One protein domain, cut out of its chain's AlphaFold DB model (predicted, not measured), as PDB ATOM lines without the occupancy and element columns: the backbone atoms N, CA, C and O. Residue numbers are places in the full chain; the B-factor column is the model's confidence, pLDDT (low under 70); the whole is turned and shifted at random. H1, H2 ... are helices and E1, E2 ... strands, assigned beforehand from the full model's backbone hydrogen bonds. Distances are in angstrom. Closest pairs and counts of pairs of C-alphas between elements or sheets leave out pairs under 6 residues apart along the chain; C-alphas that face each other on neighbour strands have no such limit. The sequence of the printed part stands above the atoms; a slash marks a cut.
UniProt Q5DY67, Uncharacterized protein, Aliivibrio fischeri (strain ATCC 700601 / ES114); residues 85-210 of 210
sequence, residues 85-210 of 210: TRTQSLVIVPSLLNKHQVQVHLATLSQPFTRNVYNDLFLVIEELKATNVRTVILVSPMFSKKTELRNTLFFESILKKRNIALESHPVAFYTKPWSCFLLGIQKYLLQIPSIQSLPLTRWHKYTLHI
ATOM      1  N   THR A  85     215.935 155.577 150.260       85.19
ATOM      2  CA  THR A  85     214.615 155.107 150.693       85.19
ATOM      3  C   THR A  85     214.438 155.150 152.206       85.19
ATOM      4  O   THR A  85     213.307 155.169 152.685       85.19
ATOM      5  N   ARG A  86     215.540 155.175 152.964       85.94
ATOM      6  CA  ARG A  86     215.539 155.152 154.434       85.94
ATOM      7  C   ARG A  86     215.732 156.519 155.074       85.94
ATOM      8  O   ARG A  86     215.384 156.682 156.239       85.94
ATOM      9  N   THR A  87     216.289 157.491 154.356       86.56
ATOM     10  CA  THR A  87     216.515 158.837 154.893       86.56
ATOM     11  C   THR A  87     216.391 159.918 153.825       86.56
ATOM     12  O   THR A  87     216.696 159.708 152.654       86.56
ATOM     13  N   GLN A  88     215.955 161.103 154.250       84.56
ATOM     14  CA  GLN A  88     215.830 162.296 153.410       84.56
ATOM     15  C   GLN A  88     216.898 163.352 153.725       84.56
ATOM     16  O   GLN A  88     216.946 164.388 153.072       84.56
ATOM     17  N   SER A  89     217.761 163.115 154.719       87.06
ATOM     18  CA  SER A  89     218.795 164.076 155.126       87.06
ATOM     19  C   SER A  89     219.973 164.150 154.154       87.06
ATOM     20  O   SER A  89     220.763 165.095 154.200       87.06
ATOM     21  N   LEU A  90     220.096 163.160 153.268       89.56
ATOM     22  CA  LEU A  90     221.216 163.003 152.354       89.56
ATOM     23  C   LEU A  90     220.733 162.875 150.913       89.56
ATOM     24  O   LEU A  90     219.775 162.163 150.612       89.56
ATOM     25  N   VAL A  91     221.453 163.543 150.020       89.31
ATOM     26  CA  VAL A  91     221.278 163.459 148.573       89.31
ATOM     27  C   VAL A  91     222.509 162.799 147.978       89.31
ATOM     28  O   VAL A  91     223.646 163.131 148.318       89.31
ATOM     29  N   ILE A  92     222.276 161.858 147.073       91.69
ATOM     30  CA  ILE A  92     223.317 161.072 146.432       91.69
ATOM     31  C   ILE A  92     223.414 161.534 144.983       91.69
ATOM     32  O   ILE A  92     222.421 161.597 144.265       91.69
ATOM     33  N   VAL A  93     224.617 161.864 144.540       90.38
ATOM     34  CA  VAL A  93     224.913 162.301 143.176       90.38
ATOM     35  C   VAL A  93     225.805 161.238 142.544       90.38
ATOM     36  O   VAL A  93     226.980 161.132 142.914       90.38
ATOM     37  N   PRO A  94     225.278 160.405 141.632       89.25
ATOM     38  CA  PRO A  94     226.081 159.381 140.981       89.25
ATOM     39  C   PRO A  94     227.146 160.013 140.079       89.25
ATOM     40  O   PRO A  94     226.947 161.092 139.519       89.25
ATOM     41  N   SER A  95     228.291 159.350 139.916       88.25
ATOM     42  CA  SER A  95     229.300 159.796 138.955       88.25
ATOM     43  C   SER A  95     228.890 159.398 137.540       88.25
ATOM     44  O   SER A  95     228.455 158.275 137.284       88.25
ATOM     45  N   LEU A  96     229.034 160.321 136.593       80.06
ATOM     46  CA  LEU A  96     228.727 160.056 135.185       80.06
ATOM     47  C   LEU A  96     229.787 159.191 134.506       80.06
ATOM     48  O   LEU A  96     229.460 158.394 133.633       80.06
ATOM     49  N   LEU A  97     231.043 159.334 134.930       83.94
ATOM     50  CA  LEU A  97     232.175 158.612 134.353       83.94
ATOM     51  C   LEU A  97     232.348 157.229 134.983       83.94
ATOM     52  O   LEU A  97     232.772 156.293 134.315       83.94
ATOM     53  N   ASN A  98     232.017 157.090 136.270       87.69
ATOM     54  CA  ASN A  98     232.189 155.843 137.004       87.69
ATOM     55  C   ASN A  98     230.905 155.460 137.743       87.69
ATOM     56  O   ASN A  98     230.610 155.986 138.811       87.69
ATOM     57  N   LYS A  99     230.175 154.478 137.209       87.00
ATOM     58  CA  LYS A  99     228.906 153.994 137.783       87.00
ATOM     59  C   LYS A  99     229.048 153.383 139.182       87.00
ATOM     60  O   LYS A  99     228.063 153.290 139.904       87.00
ATOM     61  N   HIS A 100     230.258 152.986 139.575       91.50
ATOM     62  CA  HIS A 100     230.546 152.426 140.898       91.50
ATOM     63  C   HIS A 100     230.935 153.493 141.926       91.50
ATOM     64  O   HIS A 100     231.277 153.154 143.059       91.50
ATOM     65  N   GLN A 101     230.908 154.770 141.540       93.25
ATOM     66  CA  GLN A 101     231.270 155.890 142.390       93.25
ATOM     67  C   GLN A 101     230.097 156.852 142.546       93.25
ATOM     68  O   GLN A 101     229.479 157.273 141.568       93.25
ATOM     69  N   VAL A 102     229.843 157.273 143.780       93.81
ATOM     70  CA  VAL A 102     228.826 158.283 144.090       93.81
ATOM     71  C   VAL A 102     229.392 159.351 145.015       93.81
ATOM     72  O   VAL A 102     230.316 159.098 145.787       93.81
ATOM     73  N   GLN A 103     228.832 160.554 144.950       92.62
ATOM     74  CA  GLN A 103     229.045 161.596 145.947       92.62
ATOM     75  C   GLN A 103     227.818 161.685 146.846       92.62
ATOM     76  O   GLN A 103     226.696 161.631 146.352       92.62
ATOM     77  N   VAL A 104     228.016 161.845 148.149       92.69
ATOM     78  CA  VAL A 104     226.919 162.030 149.103       92.69
ATOM     79  C   VAL A 104     227.044 163.409 149.731       92.69
ATOM     80  O   VAL A 104     228.103 163.795 150.232       92.69
ATOM     81  N   HIS A 105     225.944 164.151 149.681       89.44
ATOM     82  CA  HIS A 105     225.814 165.517 150.171       89.44
ATOM     83  C   HIS A 105     224.655 165.600 151.158       89.44
ATOM     84  O   HIS A 105     223.758 164.759 151.150       89.44
ATOM     85  N   LEU A 106     224.649 166.634 151.995       87.81
ATOM     86  CA  LEU A 106     223.455 166.978 152.766       87.81
ATOM     87  C   LEU A 106     222.350 167.421 151.807       87.81
ATOM     88  O   LEU A 106     222.620 168.173 150.869       87.81
ATOM     89  N   ALA A 107     221.117 166.991 152.063       85.06
ATOM     90  CA  ALA A 107     219.961 167.415 151.277       85.06
ATOM     91  C   ALA A 107     219.741 168.928 151.371       85.06
ATOM     92  O   ALA A 107     219.419 169.581 150.378       85.06
ATOM     93  N   THR A 108     220.001 169.489 152.552       83.81
ATOM     94  CA  THR A 108     219.898 170.922 152.805       83.81
ATOM     95  C   THR A 108     221.246 171.465 153.255       83.81
ATOM     96  O   THR A 108     221.826 170.998 154.234       83.81
ATOM     97  N   LEU A 109     221.730 172.510 152.583       78.31
ATOM     98  CA  LEU A 109     223.008 173.159 152.909       78.31
ATOM     99  C   LEU A 109     223.062 173.710 154.350       78.31
ATOM    100  O   LEU A 109     224.129 173.715 154.960       78.31
ATOM    101  N   SER A 110     221.924 174.138 154.907       78.75
ATOM    102  CA  SER A 110     221.796 174.653 156.279       78.75
ATOM    103  C   SER A 110     221.722 173.573 157.353       78.75
ATOM    104  O   SER A 110     221.766 173.896 158.546       78.75
ATOM    105  N   GLN A 111     221.622 172.299 156.973       82.75
ATOM    106  CA  GLN A 111     221.501 171.215 157.934       82.75
ATOM    107  C   GLN A 111     222.807 171.053 158.728       82.75
ATOM    108  O   GLN A 111     223.878 170.903 158.140       82.75
ATOM    109  N   PRO A 112     222.766 171.068 160.072       79.69
ATOM    110  CA  PRO A 112     223.965 170.869 160.869       79.69
ATOM    111  C   PRO A 112     224.454 169.418 160.785       79.69
ATOM    112  O   PRO A 112     223.671 168.469 160.819       79.69
ATOM    113  N   PHE A 113     225.777 169.242 160.765       79.88
ATOM    114  CA  PHE A 113     226.407 167.922 160.797       79.88
ATOM    115  C   PHE A 113     226.375 167.337 162.222       79.88
ATOM    116  O   PHE A 113     227.269 167.601 163.033       79.88
ATOM    117  N   THR A 114     225.302 166.608 162.543       82.81
ATOM    118  CA  THR A 114     225.030 166.008 163.864       82.81
ATOM    119  C   THR A 114     225.253 164.491 163.871       82.81
ATOM    120  O   THR A 114     225.471 163.870 162.832       82.81
ATOM    121  N   ARG A 115     225.160 163.856 165.050       82.75
ATOM    122  CA  ARG A 115     225.227 162.389 165.185       82.75
ATOM    123  C   ARG A 115     224.162 161.664 164.353       82.75
ATOM    124  O   ARG A 115     224.451 160.605 163.809       82.75
ATOM    125  N   ASN A 116     222.970 162.246 164.212       86.38
ATOM    126  CA  ASN A 116     221.895 161.658 163.411       86.38
ATOM    127  C   ASN A 116     222.271 161.603 161.928       86.38
ATOM    128  O   ASN A 116     222.070 160.577 161.296       86.38
ATOM    129  N   VAL A 117     222.930 162.645 161.412       87.94
ATOM    130  CA  VAL A 117     223.440 162.660 160.031       87.94
ATOM    131  C   VAL A 117     224.478 161.558 159.803       87.94
ATOM    132  O   VAL A 117     224.488 160.939 158.744       87.94
ATOM    133  N   TYR A 118     225.333 161.260 160.788       87.31
ATOM    134  CA  TYR A 118     226.252 160.120 160.686       87.31
ATOM    135  C   TYR A 118     225.516 158.777 160.647       87.31
ATOM    136  O   TYR A 118     225.886 157.907 159.864       87.31
ATOM    137  N   ASN A 119     224.476 158.599 161.466       88.62
ATOM    138  CA  ASN A 119     223.662 157.382 161.438       88.62
ATOM    139  C   ASN A 119     222.958 157.216 160.085       88.62
ATOM    140  O   ASN A 119     223.017 156.137 159.497       88.62
ATOM    141  N   ASP A 120     222.377 158.297 159.567       91.69
ATOM    142  CA  ASP A 120     221.758 158.347 158.243       91.69
ATOM    143  C   ASP A 120     222.769 158.012 157.144       91.69
ATOM    144  O   ASP A 120     222.482 157.213 156.257       91.69
ATOM    145  N   LEU A 121     223.989 158.543 157.237       91.62
ATOM    146  CA  LEU A 121     225.072 158.224 156.311       91.62
ATOM    147  C   LEU A 121     225.408 156.730 156.326       91.62
ATOM    148  O   LEU A 121     225.599 156.146 155.263       91.62
ATOM    149  N   PHE A 122     225.442 156.089 157.495       91.69
ATOM    150  CA  PHE A 122     225.654 154.643 157.563       91.69
ATOM    151  C   PHE A 122     224.499 153.857 156.937       91.69
ATOM    152  O   PHE A 122     224.763 152.861 156.272       91.69
ATOM    153  N   LEU A 123     223.247 154.298 157.089       91.88
ATOM    154  CA  LEU A 123     222.109 153.674 156.403       91.88
ATOM    155  C   LEU A 123     222.239 153.791 154.881       91.88
ATOM    156  O   LEU A 123     222.048 152.800 154.177       91.88
ATOM    157  N   VAL A 124     222.620 154.972 154.384       93.00
ATOM    158  CA  VAL A 124     222.861 155.214 152.954       93.00
ATOM    159  C   VAL A 124     224.010 154.355 152.434       93.00
ATOM    160  O   VAL A 124     223.893 153.780 151.358       93.00
ATOM    161  N   ILE A 125     225.104 154.218 153.186       92.56
ATOM    162  CA  ILE A 125     226.232 153.362 152.795       92.56
ATOM    163  C   ILE A 125     225.789 151.903 152.629       92.56
ATOM    164  O   ILE A 125     226.177 151.274 151.650       92.56
ATOM    165  N   GLU A 126     224.959 151.371 153.529       90.75
ATOM    166  CA  GLU A 126     224.434 150.004 153.385       90.75
ATOM    167  C   GLU A 126     223.523 149.859 152.151       90.75
ATOM    168  O   GLU A 126     223.621 148.869 151.427       90.75
ATOM    169  N   GLU A 127     222.681 150.856 151.847       91.81
ATOM    170  CA  GLU A 127     221.887 150.863 150.603       91.81
ATOM    171  C   GLU A 127     222.778 150.932 149.347       91.81
ATOM    172  O   GLU A 127     222.501 150.278 148.339       91.81
ATOM    173  N   LEU A 128     223.874 151.693 149.401       92.19
ATOM    174  CA  LEU A 128     224.833 151.816 148.301       92.19
ATOM    175  C   LEU A 128     225.633 150.527 148.081       92.19
ATOM    176  O   LEU A 128     225.801 150.105 146.936       92.19
ATOM    177  N   LYS A 129     226.049 149.846 149.155       89.81
ATOM    178  CA  LYS A 129     226.682 148.518 149.072       89.81
ATOM    179  C   LYS A 129     225.788 147.517 148.343       89.81
ATOM    180  O   LYS A 129     226.267 146.746 147.516       89.81
ATOM    181  N   ALA A 130     224.478 147.574 148.585       89.50
ATOM    182  CA  ALA A 130     223.507 146.725 147.900       89.50
ATOM    183  C   ALA A 130     223.336 147.049 146.399       89.50
ATOM    184  O   ALA A 130     222.686 146.290 145.685       89.50
ATOM    185  N   THR A 131     223.897 148.157 145.895       83.56
ATOM    186  CA  THR A 131     223.666 148.664 144.528       83.56
ATOM    187  C   THR A 131     224.922 148.720 143.651       83.56
ATOM    188  O   THR A 131     225.061 149.601 142.807       83.56
ATOM    189  N   ASN A 132     225.833 147.746 143.783       86.31
ATOM    190  CA  ASN A 132     227.096 147.655 143.023       86.31
ATOM    191  C   ASN A 132     228.004 148.902 143.131       86.31
ATOM    192  O   ASN A 132     228.977 149.017 142.381       86.31
ATOM    193  N   VAL A 133     227.730 149.837 144.043       92.56
ATOM    194  CA  VAL A 133     228.592 150.992 144.311       92.56
ATOM    195  C   VAL A 133     229.752 150.536 145.190       92.56
ATOM    196  O   VAL A 133     229.549 149.837 146.174       92.56
ATOM    197  N   ARG A 134     230.972 150.938 144.826       93.25
ATOM    198  CA  ARG A 134     232.220 150.569 145.519       93.25
ATOM    199  C   ARG A 134     232.893 151.753 146.196       93.25
ATOM    200  O   ARG A 134     233.686 151.580 147.115       93.25
ATOM    201  N   THR A 135     232.603 152.968 145.734       95.06
ATOM    202  CA  THR A 135     233.271 154.174 146.219       95.06
ATOM    203  C   THR A 135     232.257 155.257 146.551       95.06
ATOM    204  O   THR A 135     231.492 155.695 145.690       95.06
ATOM    205  N   VAL A 136     232.294 155.747 147.787       95.50
ATOM    206  CA  VAL A 136     231.467 156.867 148.251       95.50
ATOM    207  C   VAL A 136     232.367 158.048 148.574       95.50
ATOM    208  O   VAL A 136     233.299 157.943 149.364       95.50
ATOM    209  N   ILE A 137     232.096 159.192 147.959       94.06
ATOM    210  CA  ILE A 137     232.841 160.430 148.171       94.06
ATOM    211  C   ILE A 137     231.998 161.392 149.000       94.06
ATOM    212  O   ILE A 137     230.880 161.742 148.631       94.06
ATOM    213  N   LEU A 138     232.578 161.893 150.082       92.44
ATOM    214  CA  LEU A 138     232.014 162.949 150.909       92.44
ATOM    215  C   LEU A 138     232.903 164.177 150.778       92.44
ATOM    216  O   LEU A 138     234.087 164.108 151.091       92.44
ATOM    217  N   VAL A 139     232.356 165.300 150.323       90.56
ATOM    218  CA  VAL A 139     233.105 166.557 150.193       90.56
ATOM    219  C   VAL A 139     232.325 167.655 150.886       90.56
ATOM    220  O   VAL A 139     231.212 167.970 150.479       90.56
ATOM    221  N   SER A 140     232.896 168.239 151.937       87.31
ATOM    222  CA  SER A 140     232.207 169.277 152.702       87.31
ATOM    223  C   SER A 140     233.181 170.179 153.459       87.31
ATOM    224  O   SER A 140     234.173 169.686 154.005       87.31
ATOM    225  N   PRO A 141     232.893 171.489 153.574       85.44
ATOM    226  CA  PRO A 141     233.620 172.361 154.485       85.44
ATOM    227  C   PRO A 141     233.219 172.111 155.945       85.44
ATOM    228  O   PRO A 141     233.941 172.506 156.857       85.44
ATOM    229  N   MET A 142     232.103 171.407 156.194       85.56
ATOM    230  CA  MET A 142     231.641 171.065 157.545       85.56
ATOM    231  C   MET A 142     232.565 170.099 158.281       85.56
ATOM    232  O   MET A 142     232.494 170.010 159.505       85.56
ATOM    233  N   PHE A 143     233.452 169.411 157.564       86.62
ATOM    234  CA  PHE A 143     234.504 168.600 158.171       86.62
ATOM    235  C   PHE A 143     235.592 169.440 158.834       86.62
ATOM    236  O   PHE A 143     236.336 168.912 159.652       86.62
ATOM    237  N   SER A 144     235.653 170.741 158.550       83.31
ATOM    238  CA  SER A 144     236.543 171.680 159.225       83.31
ATOM    239  C   SER A 144     235.774 172.497 160.268       83.31
ATOM    240  O   SER A 144     234.626 172.897 160.066       83.31
ATOM    241  N   LYS A 145     236.408 172.782 161.404       79.06
ATOM    242  CA  LYS A 145     235.932 173.740 162.408       79.06
ATOM    243  C   LYS A 145     237.046 174.749 162.659       79.06
ATOM    244  O   LYS A 145     238.113 174.388 163.140       79.06
ATOM    245  N   LYS A 146     236.786 176.025 162.352       75.38
ATOM    246  CA  LYS A 146     237.805 177.089 162.367       75.38
ATOM    247  C   LYS A 146     239.012 176.704 161.493       75.38
ATOM    248  O   LYS A 146     238.909 176.731 160.269       75.38
ATOM    249  N   THR A 147     240.129 176.343 162.123       72.06
ATOM    250  CA  THR A 147     241.405 176.021 161.484       72.06
ATOM    251  C   THR A 147     241.761 174.536 161.519       72.06
ATOM    252  O   THR A 147     242.782 174.154 160.953       72.06
ATOM    253  N   GLU A 148     240.938 173.694 162.135       80.31
ATOM    254  CA  GLU A 148     241.247 172.280 162.349       80.31
ATOM    255  C   GLU A 148     240.164 171.381 161.756       80.31
ATOM    256  O   GLU A 148     239.006 171.784 161.595       80.31
ATOM    257  N   LEU A 149     240.540 170.148 161.425       82.69
ATOM    258  CA  LEU A 149     239.577 169.112 161.078       82.69
ATOM    259  C   LEU A 149     238.781 168.727 162.326       82.69
ATOM    260  O   LEU A 149     239.313 168.639 163.432       82.69
ATOM    261  N   ARG A 150     237.477 168.505 162.160       83.62
ATOM    262  CA  ARG A 150     236.641 167.963 163.229       83.62
ATOM    263  C   ARG A 150     237.139 166.569 163.591       83.62
ATOM    264  O   ARG A 150     237.508 165.798 162.714       83.62
ATOM    265  N   ASN A 151     237.072 166.234 164.875       82.44
ATOM    266  CA  ASN A 151     237.397 164.896 165.350       82.44
ATOM    267  C   ASN A 151     236.470 163.856 164.686       82.44
ATOM    268  O   ASN A 151     235.257 163.860 164.915       82.44
ATOM    269  N   THR A 152     237.057 162.980 163.871       82.50
ATOM    270  CA  THR A 152     236.389 161.885 163.156       82.50
ATOM    271  C   THR A 152     236.645 160.512 163.768       82.50
ATOM    272  O   THR A 152     236.197 159.523 163.199       82.50
ATOM    273  N   LEU A 153     237.264 160.412 164.951       84.69
ATOM    274  CA  LEU A 153     237.616 159.124 165.571       84.69
ATOM    275  C   LEU A 153     236.408 158.197 165.739       84.69
ATOM    276  O   LEU A 153     236.496 157.003 165.469       84.69
ATOM    277  N   PHE A 154     235.256 158.742 166.143       84.00
ATOM    278  CA  PHE A 154     234.021 157.961 166.239       84.00
ATOM    279  C   PHE A 154     233.595 157.409 164.872       84.00
ATOM    280  O   PHE A 154     233.310 156.218 164.747       84.00
ATOM    281  N   PHE A 155     233.603 158.257 163.842       86.25
ATOM    282  CA  PHE A 155     233.248 157.882 162.477       86.25
ATOM    283  C   PHE A 155     234.204 156.812 161.929       86.25
ATOM    284  O   PHE A 155     233.760 155.748 161.502       86.25
ATOM    285  N   GLU A 156     235.511 157.032 162.062       88.50
ATOM    286  CA  GLU A 156     236.570 156.087 161.699       88.50
ATOM    287  C   GLU A 156     236.443 154.747 162.425       88.50
ATOM    288  O   GLU A 156     236.586 153.693 161.808       88.50
ATOM    289  N   SER A 157     236.130 154.764 163.724       89.06
ATOM    290  CA  SER A 157     235.967 153.539 164.511       89.06
ATOM    291  C   SER A 157     234.815 152.670 164.001       89.06
ATOM    292  O   SER A 157     234.935 151.445 163.966       89.06
ATOM    293  N   ILE A 158     233.711 153.286 163.563       88.88
ATOM    294  CA  ILE A 158     232.564 152.561 163.006       88.88
ATOM    295  C   ILE A 158     232.886 152.045 161.606       88.88
ATOM    296  O   ILE A 158     232.552 150.903 161.300       88.88
ATOM    297  N   LEU A 159     233.557 152.845 160.774       91.06
ATOM    298  CA  LEU A 159     233.979 152.414 159.440       91.06
ATOM    299  C   LEU A 159     234.910 151.200 159.507       91.06
ATOM    300  O   LEU A 159     234.668 150.217 158.810       91.06
ATOM    301  N   LYS A 160     235.892 151.215 160.420       90.88
ATOM    302  CA  LYS A 160     236.781 150.069 160.670       90.88
ATOM    303  C   LYS A 160     236.001 148.818 161.071       90.88
ATOM    304  O   LYS A 160     236.235 147.757 160.507       90.88
ATOM    305  N   LYS A 161     235.021 148.939 161.977       91.50
ATOM    306  CA  LYS A 161     234.143 147.814 162.369       91.50
ATOM    307  C   LYS A 161     233.321 147.252 161.204       91.50
ATOM    308  O   LYS A 161     232.941 146.090 161.245       91.50
ATOM    309  N   ARG A 162     233.031 148.068 160.189       89.06
ATOM    310  CA  ARG A 162     232.285 147.682 158.979       89.06
ATOM    311  C   ARG A 162     233.188 147.286 157.805       89.06
ATOM    312  O   ARG A 162     232.675 147.129 156.698       89.06
ATOM    313  N   ASN A 163     234.500 147.145 158.032       90.31
ATOM    314  CA  ASN A 163     235.514 146.870 157.008       90.31
ATOM    315  C   ASN A 163     235.494 147.870 155.836       90.31
ATOM    316  O   ASN A 163     235.720 147.493 154.693       90.31
ATOM    317  N   ILE A 164     235.201 149.143 156.113       92.69
ATOM    318  CA  ILE A 164     235.202 150.217 155.112       92.69
ATOM    319  C   ILE A 164     236.523 150.973 155.220       92.69
ATOM    320  O   ILE A 164     236.844 151.510 156.286       92.69
ATOM    321  N   ALA A 165     237.279 151.040 154.125       92.75
ATOM    322  CA  ALA A 165     238.515 151.818 154.089       92.75
ATOM    323  C   ALA A 165     238.201 153.309 153.905       92.75
ATOM    324  O   ALA A 165     237.344 153.678 153.100       92.75
ATOM    325  N   LEU A 166     238.899 154.159 154.659       93.31
ATOM    326  CA  LEU A 166     238.747 155.612 154.638       93.31
ATOM    327  C   LEU A 166     240.034 156.262 154.137       93.31
ATOM    328  O   LEU A 166     241.082 156.125 154.765       93.31
ATOM    329  N   GLU A 167     239.924 157.048 153.075       93.12
ATOM    330  CA  GLU A 167     240.957 157.991 152.651       93.12
ATOM    331  C   GLU A 167     240.497 159.421 152.927       93.12
ATOM    332  O   GLU A 167     239.311 159.746 152.830       93.12
ATOM    333  N   SER A 168     241.445 160.286 153.270       91.19
ATOM    334  CA  SER A 168     241.195 161.631 153.776       91.19
ATOM    335  C   SER A 168     242.141 162.611 153.095       91.19
ATOM    336  O   SER A 168     243.358 162.483 153.227       91.19
ATOM    337  N   HIS A 169     241.595 163.587 152.363       91.31
ATOM    338  CA  HIS A 169     242.393 164.555 151.609       91.31
ATOM    339  C   HIS A 169     241.785 165.964 151.643       91.31
ATOM    340  O   HIS A 169     240.568 166.110 151.482       91.31
ATOM    341  N   PRO A 170     242.606 167.020 151.784       90.31
ATOM    342  CA  PRO A 170     242.134 168.389 151.623       90.31
ATOM    343  C   PRO A 170     241.735 168.651 150.165       90.31
ATOM    344  O   PRO A 170     242.305 168.092 149.229       90.31
ATOM    345  N   VAL A 171     240.760 169.536 149.971       91.12
ATOM    346  CA  VAL A 171     240.301 169.975 148.649       91.12
ATOM    347  C   VAL A 171     240.445 171.482 148.555       91.12
ATOM    348  O   VAL A 171     240.032 172.223 149.448       91.12
ATOM    349  N   ALA A 172     241.011 171.953 147.451       88.31
ATOM    350  CA  ALA A 172     241.134 173.378 147.225       88.31
ATOM    351  C   ALA A 172     239.772 173.993 146.866       88.31
ATOM    352  O   ALA A 172     239.079 173.512 145.969       88.31
ATOM    353  N   PHE A 173     239.389 175.077 147.545       85.12
ATOM    354  CA  PHE A 173     238.062 175.695 147.400       85.12
ATOM    355  C   PHE A 173     237.738 176.166 145.977       85.12
ATOM    356  O   PHE A 173     236.575 176.150 145.575       85.12
ATOM    357  N   TYR A 174     238.756 176.546 145.194       87.00
ATOM    358  CA  TYR A 174     238.587 176.987 143.808       87.00
ATOM    359  C   TYR A 174     238.077 175.869 142.887       87.00
ATOM    360  O   TYR A 174     237.558 176.151 141.815       87.00
ATOM    361  N   THR A 175     238.165 174.604 143.313       86.69
ATOM    362  CA  THR A 175     237.570 173.466 142.590       86.69
ATOM    363  C   THR A 175     236.055 173.353 142.800       86.69
ATOM    364  O   THR A 175     235.388 172.573 142.119       86.69
ATOM    365  N   LYS A 176     235.488 174.123 143.741       85.50
ATOM    366  CA  LYS A 176     234.059 174.144 144.091       85.50
ATOM    367  C   LYS A 176     233.498 175.577 144.106       85.50
ATOM    368  O   LYS A 176     232.885 175.978 145.096       85.50
ATOM    369  N   PRO A 177     233.661 176.363 143.023       85.25
ATOM    370  CA  PRO A 177     233.325 177.787 143.030       85.25
ATOM    371  C   PRO A 177     231.834 178.028 143.293       85.25
ATOM    372  O   PRO A 177     231.479 178.878 144.105       85.25
ATOM    373  N   TRP A 178     230.960 177.217 142.688       85.19
ATOM    374  CA  TRP A 178     229.513 177.337 142.864       85.19
ATOM    375  C   TRP A 178     229.054 177.020 144.293       85.19
ATOM    376  O   TRP A 178     228.282 177.767 144.888       85.19
ATOM    377  N   SER A 179     229.574 175.944 144.889       86.12
ATOM    378  CA  SER A 179     229.243 175.592 146.272       86.12
ATOM    379  C   SER A 179     229.771 176.633 147.262       86.12
ATOM    380  O   SER A 179     229.079 176.965 148.221       86.12
ATOM    381  N   CYS A 180     230.958 177.197 147.011       87.56
ATOM    382  CA  CYS A 180     231.495 178.321 147.780       87.56
ATOM    383  C   CYS A 180     230.591 179.558 147.689       87.56
ATOM    384  O   CYS A 180     230.319 180.182 148.713       87.56
ATOM    385  N   PHE A 181     230.096 179.886 146.493       89.25
ATOM    386  CA  PHE A 181     229.176 181.002 146.276       89.25
ATOM    387  C   PHE A 181     227.858 180.819 147.042       89.25
ATOM    388  O   PHE A 181     227.474 181.695 147.818       89.25
ATOM    389  N   LEU A 182     227.207 179.656 146.908       88.00
ATOM    390  CA  LEU A 182     225.960 179.348 147.622       88.00
ATOM    391  C   LEU A 182     226.131 179.391 149.147       88.00
ATOM    392  O   LEU A 182     225.290 179.947 149.855       88.00
ATOM    393  N   LEU A 183     227.237 178.848 149.662       87.69
ATOM    394  CA  LEU A 183     227.558 178.927 151.087       87.69
ATOM    395  C   LEU A 183     227.840 180.364 151.537       87.69
ATOM    396  O   LEU A 183     227.458 180.738 152.642       87.69
ATOM    397  N   GLY A 184     228.471 181.179 150.688       89.25
ATOM    398  CA  GLY A 184     228.675 182.606 150.930       89.25
ATOM    399  C   GLY A 184     227.353 183.355 151.082       89.25
ATOM    400  O   GLY A 184     227.186 184.094 152.052       89.25
ATOM    401  N   ILE A 185     226.383 183.094 150.198       89.81
ATOM    402  CA  ILE A 185     225.026 183.652 150.306       89.81
ATOM    403  C   ILE A 185     224.400 183.275 151.650       89.81
ATOM    404  O   ILE A 185     223.936 184.139 152.393       89.81
ATOM    405  N   GLN A 186     224.425 181.991 152.000       89.00
ATOM    406  CA  GLN A 186     223.804 181.514 153.236       89.00
ATOM    407  C   GLN A 186     224.475 182.057 154.498       89.00
ATOM    408  O   GLN A 186     223.810 182.304 155.503       89.00
ATOM    409  N   LYS A 187     225.792 182.261 154.442       90.12
ATOM    410  CA  LYS A 187     226.580 182.786 155.552       90.12
ATOM    411  C   LYS A 187     226.391 184.288 155.752       90.12
ATOM    412  O   LYS A 187     226.233 184.715 156.891       90.12
ATOM    413  N   TYR A 188     226.449 185.076 154.680       91.69
ATOM    414  CA  TYR A 188     226.504 186.538 154.774       91.69
ATOM    415  C   TYR A 188     225.152 187.213 154.556       91.69
ATOM    416  O   TYR A 188     224.825 188.135 155.296       91.69
ATOM    417  N   LEU A 189     224.357 186.753 153.583       91.06
ATOM    418  CA  LEU A 189     223.044 187.341 153.303       91.06
ATOM    419  C   LEU A 189     221.952 186.754 154.199       91.06
ATOM    420  O   LEU A 189     221.177 187.501 154.780       91.06
ATOM    421  N   LEU A 190     221.902 185.424 154.331       88.19
ATOM    422  CA  LEU A 190     220.848 184.747 155.104       88.19
ATOM    423  C   LEU A 190     221.220 184.494 156.572       88.19
ATOM    424  O   LEU A 190     220.373 184.044 157.336       88.19
ATOM    425  N   GLN A 191     222.474 184.753 156.952       86.44
ATOM    426  CA  GLN A 191     222.990 184.663 158.326       86.44
ATOM    427  C   GLN A 191     222.599 183.370 159.065       86.44
ATOM    428  O   GLN A 191     222.258 183.379 160.245       86.44
ATOM    429  N   ILE A 192     222.651 182.229 158.369       85.62
ATOM    430  CA  ILE A 192     222.200 180.952 158.931       85.62
ATOM    431  C   ILE A 192     223.135 180.518 160.083       85.62
ATOM    432  O   ILE A 192     224.332 180.302 159.842       85.62
ATOM    433  N   PRO A 193     222.616 180.283 161.310       84.19
ATOM    434  CA  PRO A 193     223.449 180.015 162.488       84.19
ATOM    435  C   PRO A 193     224.367 178.791 162.354       84.19
ATOM    436  O   PRO A 193     225.518 178.811 162.791       84.19
ATOM    437  N   SER A 194     223.888 177.722 161.710       81.31
ATOM    438  CA  SER A 194     224.644 176.473 161.528       81.31
ATOM    439  C   SER A 194     225.867 176.620 160.613       81.31
ATOM    440  O   SER A 194     226.814 175.839 160.731       81.31
ATOM    441  N   ILE A 195     225.875 177.626 159.730       83.62
ATOM    442  CA  ILE A 195     226.919 177.853 158.717       83.62
ATOM    443  C   ILE A 195     227.853 179.001 159.108       83.62
ATOM    444  O   ILE A 195     228.982 179.076 158.627       83.62
ATOM    445  N   GLN A 196     227.444 179.882 160.019       83.75
ATOM    446  CA  GLN A 196     228.173 181.121 160.306       83.75
ATOM    447  C   GLN A 196     229.627 180.895 160.762       83.75
ATOM    448  O   GLN A 196     230.533 181.644 160.391       83.75
ATOM    449  N   SER A 197     229.876 179.802 161.486       81.94
ATOM    450  CA  SER A 197     231.216 179.404 161.942       81.94
ATOM    451  C   SER A 197     232.034 178.596 160.919       81.94
ATOM    452  O   SER A 197     233.197 178.279 161.185       81.94
ATOM    453  N   LEU A 198     231.466 178.256 159.757       84.50
ATOM    454  CA  LEU A 198     232.129 177.431 158.747       84.50
ATOM    455  C   LEU A 198     233.145 178.234 157.920       84.50
ATOM    456  O   LEU A 198     232.840 179.349 157.473       84.50
ATOM    457  N   PRO A 199     234.343 177.678 157.671       86.38
ATOM    458  CA  PRO A 199     235.284 178.250 156.720       86.38
ATOM    459  C   PRO A 199     234.817 177.983 155.279       86.38
ATOM    460  O   PRO A 199     234.579 176.841 154.904       86.38
ATOM    461  N   LEU A 200     234.727 179.025 154.447       85.94
ATOM    462  CA  LEU A 200     234.338 178.877 153.033       85.94
ATOM    463  C   LEU A 200     235.468 178.303 152.162       85.94
ATOM    464  O   LEU A 200     235.217 177.721 151.112       85.94
ATOM    465  N   THR A 201     236.717 178.465 152.602       85.50
ATOM    466  CA  THR A 201     237.922 178.129 151.831       85.50
ATOM    467  C   THR A 201     238.517 176.767 152.174       85.50
ATOM    468  O   THR A 201     239.399 176.286 151.466       85.50
ATOM    469  N   ARG A 202     238.062 176.127 153.256       86.69
ATOM    470  CA  ARG A 202     238.625 174.861 153.738       86.69
ATOM    471  C   ARG A 202     237.656 173.731 153.470       86.69
ATOM    472  O   ARG A 202     236.737 173.492 154.247       86.69
ATOM    473  N   TRP A 203     237.886 173.052 152.359       90.25
ATOM    474  CA  TRP A 203     237.123 171.883 151.965       90.25
ATOM    475  C   TRP A 203     237.927 170.631 152.249       90.25
ATOM    476  O   TRP A 203     239.147 170.608 152.096       90.25
ATOM    477  N   HIS A 204     237.225 169.581 152.646       90.62
ATOM    478  CA  HIS A 204     237.842 168.295 152.910       90.62
ATOM    479  C   HIS A 204     237.054 167.192 152.226       90.62
ATOM    480  O   HIS A 204     235.825 167.271 152.126       90.62
ATOM    481  N   LYS A 205     237.772 166.182 151.737       92.62
ATOM    482  CA  LYS A 205     237.224 165.009 151.070       92.62
ATOM    483  C   LYS A 205     237.518 163.769 151.896       92.62
ATOM    484  O   LYS A 205     238.674 163.496 152.210       92.62
ATOM    485  N   TYR A 206     236.476 162.991 152.139       93.25
ATOM    486  CA  TYR A 206     236.590 161.607 152.566       93.25
ATOM    487  C   TYR A 206     236.176 160.687 151.418       93.25
ATOM    488  O   TYR A 206     235.107 160.868 150.832       93.25
ATOM    489  N   THR A 207     237.022 159.715 151.088       94.62
ATOM    490  CA  THR A 207     236.693 158.629 150.159       94.62
ATOM    491  C   THR A 207     236.497 157.360 150.975       94.62
ATOM    492  O   THR A 207     237.387 156.964 151.723       94.62
ATOM    493  N   LEU A 208     235.329 156.743 150.847       94.94
ATOM    494  CA  LEU A 208     234.992 155.470 151.468       94.94
ATOM    495  C   LEU A 208     235.025 154.384 150.399       94.94
ATOM    496  O   LEU A 208     234.311 154.500 149.400       94.94
ATOM    497  N   HIS A 209     235.806 153.334 150.626       94.44
ATOM    498  CA  HIS A 209     235.792 152.130 149.795       94.44
ATOM    499  C   HIS A 209     234.982 151.060 150.518       94.44
ATOM    500  O   HIS A 209     235.364 150.633 151.613       94.44
ATOM    501  N   ILE A 210     233.823 150.733 149.946       92.38
ATOM    502  CA  ILE A 210     232.736 149.969 150.576       92.38
ATOM    503  C   ILE A 210     232.560 148.586 149.964       92.38
ATOM    504  O   ILE A 210     232.863 148.421 148.761       92.38
TER     505      ILE A 210
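AT A GLANCE: This is residues 85 to 210 of the 210 residues of an uncharacterized protein of Aliivibrio fischeri (strain ATCC 700601 / ES114) (UniProt Q5DY67). The model is a strongly twisted wall of five strands with two helices, H1 and H2, over one face and the other face bare; beyond the end of the wall where E4 ends and E5 begins, H3 and the short H4 make a small helical corner of their own, off the sheet. The printed part has 126 residues, with E1, E2, H1, E3, H2, E4, H3, H4 and E5 in that order along the chain. The sheet runs E1, E2, E3, E5, E4 and is mixed; the class is mixed, helices and strands. The whole is compact, with a radius of gyration of the C-alphas of 14.5 A and spans of 41 by 31 by 27 A.

IN THESE COORDINATES: Find C-alpha 90 at (221.216, 163.003, 152.354), where E1 begins; it runs to residue 94. E2 follows at residues 101 to 106, 17.1 A long. H1, residues 115 to 129, is the longest helix, 21.3 A from first to last C-alpha. Next come E3, residues 135 to 140, and H2, residues 153 to 161, which begins at C-alpha 153 at (237.616, 159.124, 165.571). E4, residues 165 to 172, spans 22.8 A. H3, residues 177 to 189, spans 17.4 A, and H4 holds residues 193 to 196. E5, residues 202 to 209, spans 23.2 A and ends at C-alpha 209 at (235.792, 152.130, 149.795).

HOW THE PARTS SIT: Look first at the hairpin E1 and E2, antiparallel, with N 91 and O 105 2.8 A apart. E2 and E3 are parallel, with N 104 and O 137 at 2.9 A. E3 and E5 are antiparallel, with N 138 and O 206 at 2.8 A, and so are E5 and E4, with N 167 and O 207 at 2.9 A. E2, H1, E3 make a strand-helix-strand unit, two parallel neighbour strands joined through a helix, with a right-handed crossover; E3, H2, E4 make a split one, with E5 between its strands, also right-handed. H1 is on the sheet at a height of 8.6 A, over E2 and E3. H1 and H2 are close but not clearly touching; their closest C-alphas, of Tyr 118 and Phe 155, are 7.6 A apart. H3 touches H4 with residues 183 to 188 alone, closest at the C-alphas of Lys 187 and Gln 196, 5.3 A; neither is on the sheet. In H1, H2 and H3 every O i to N i+4 pair is within hydrogen-bond range; H4 is too short for one.

THE WHOLE: The two farthest C-alphas, of Asn 163 and Leu 189, are 42.5 A apart. The printed part has no cut and ends at residue 210, the chain's last. The one long link is E3 to H2, residues 141 to 152. Mean pLDDT of the printed part is 87.8, and no printed residue is under 70.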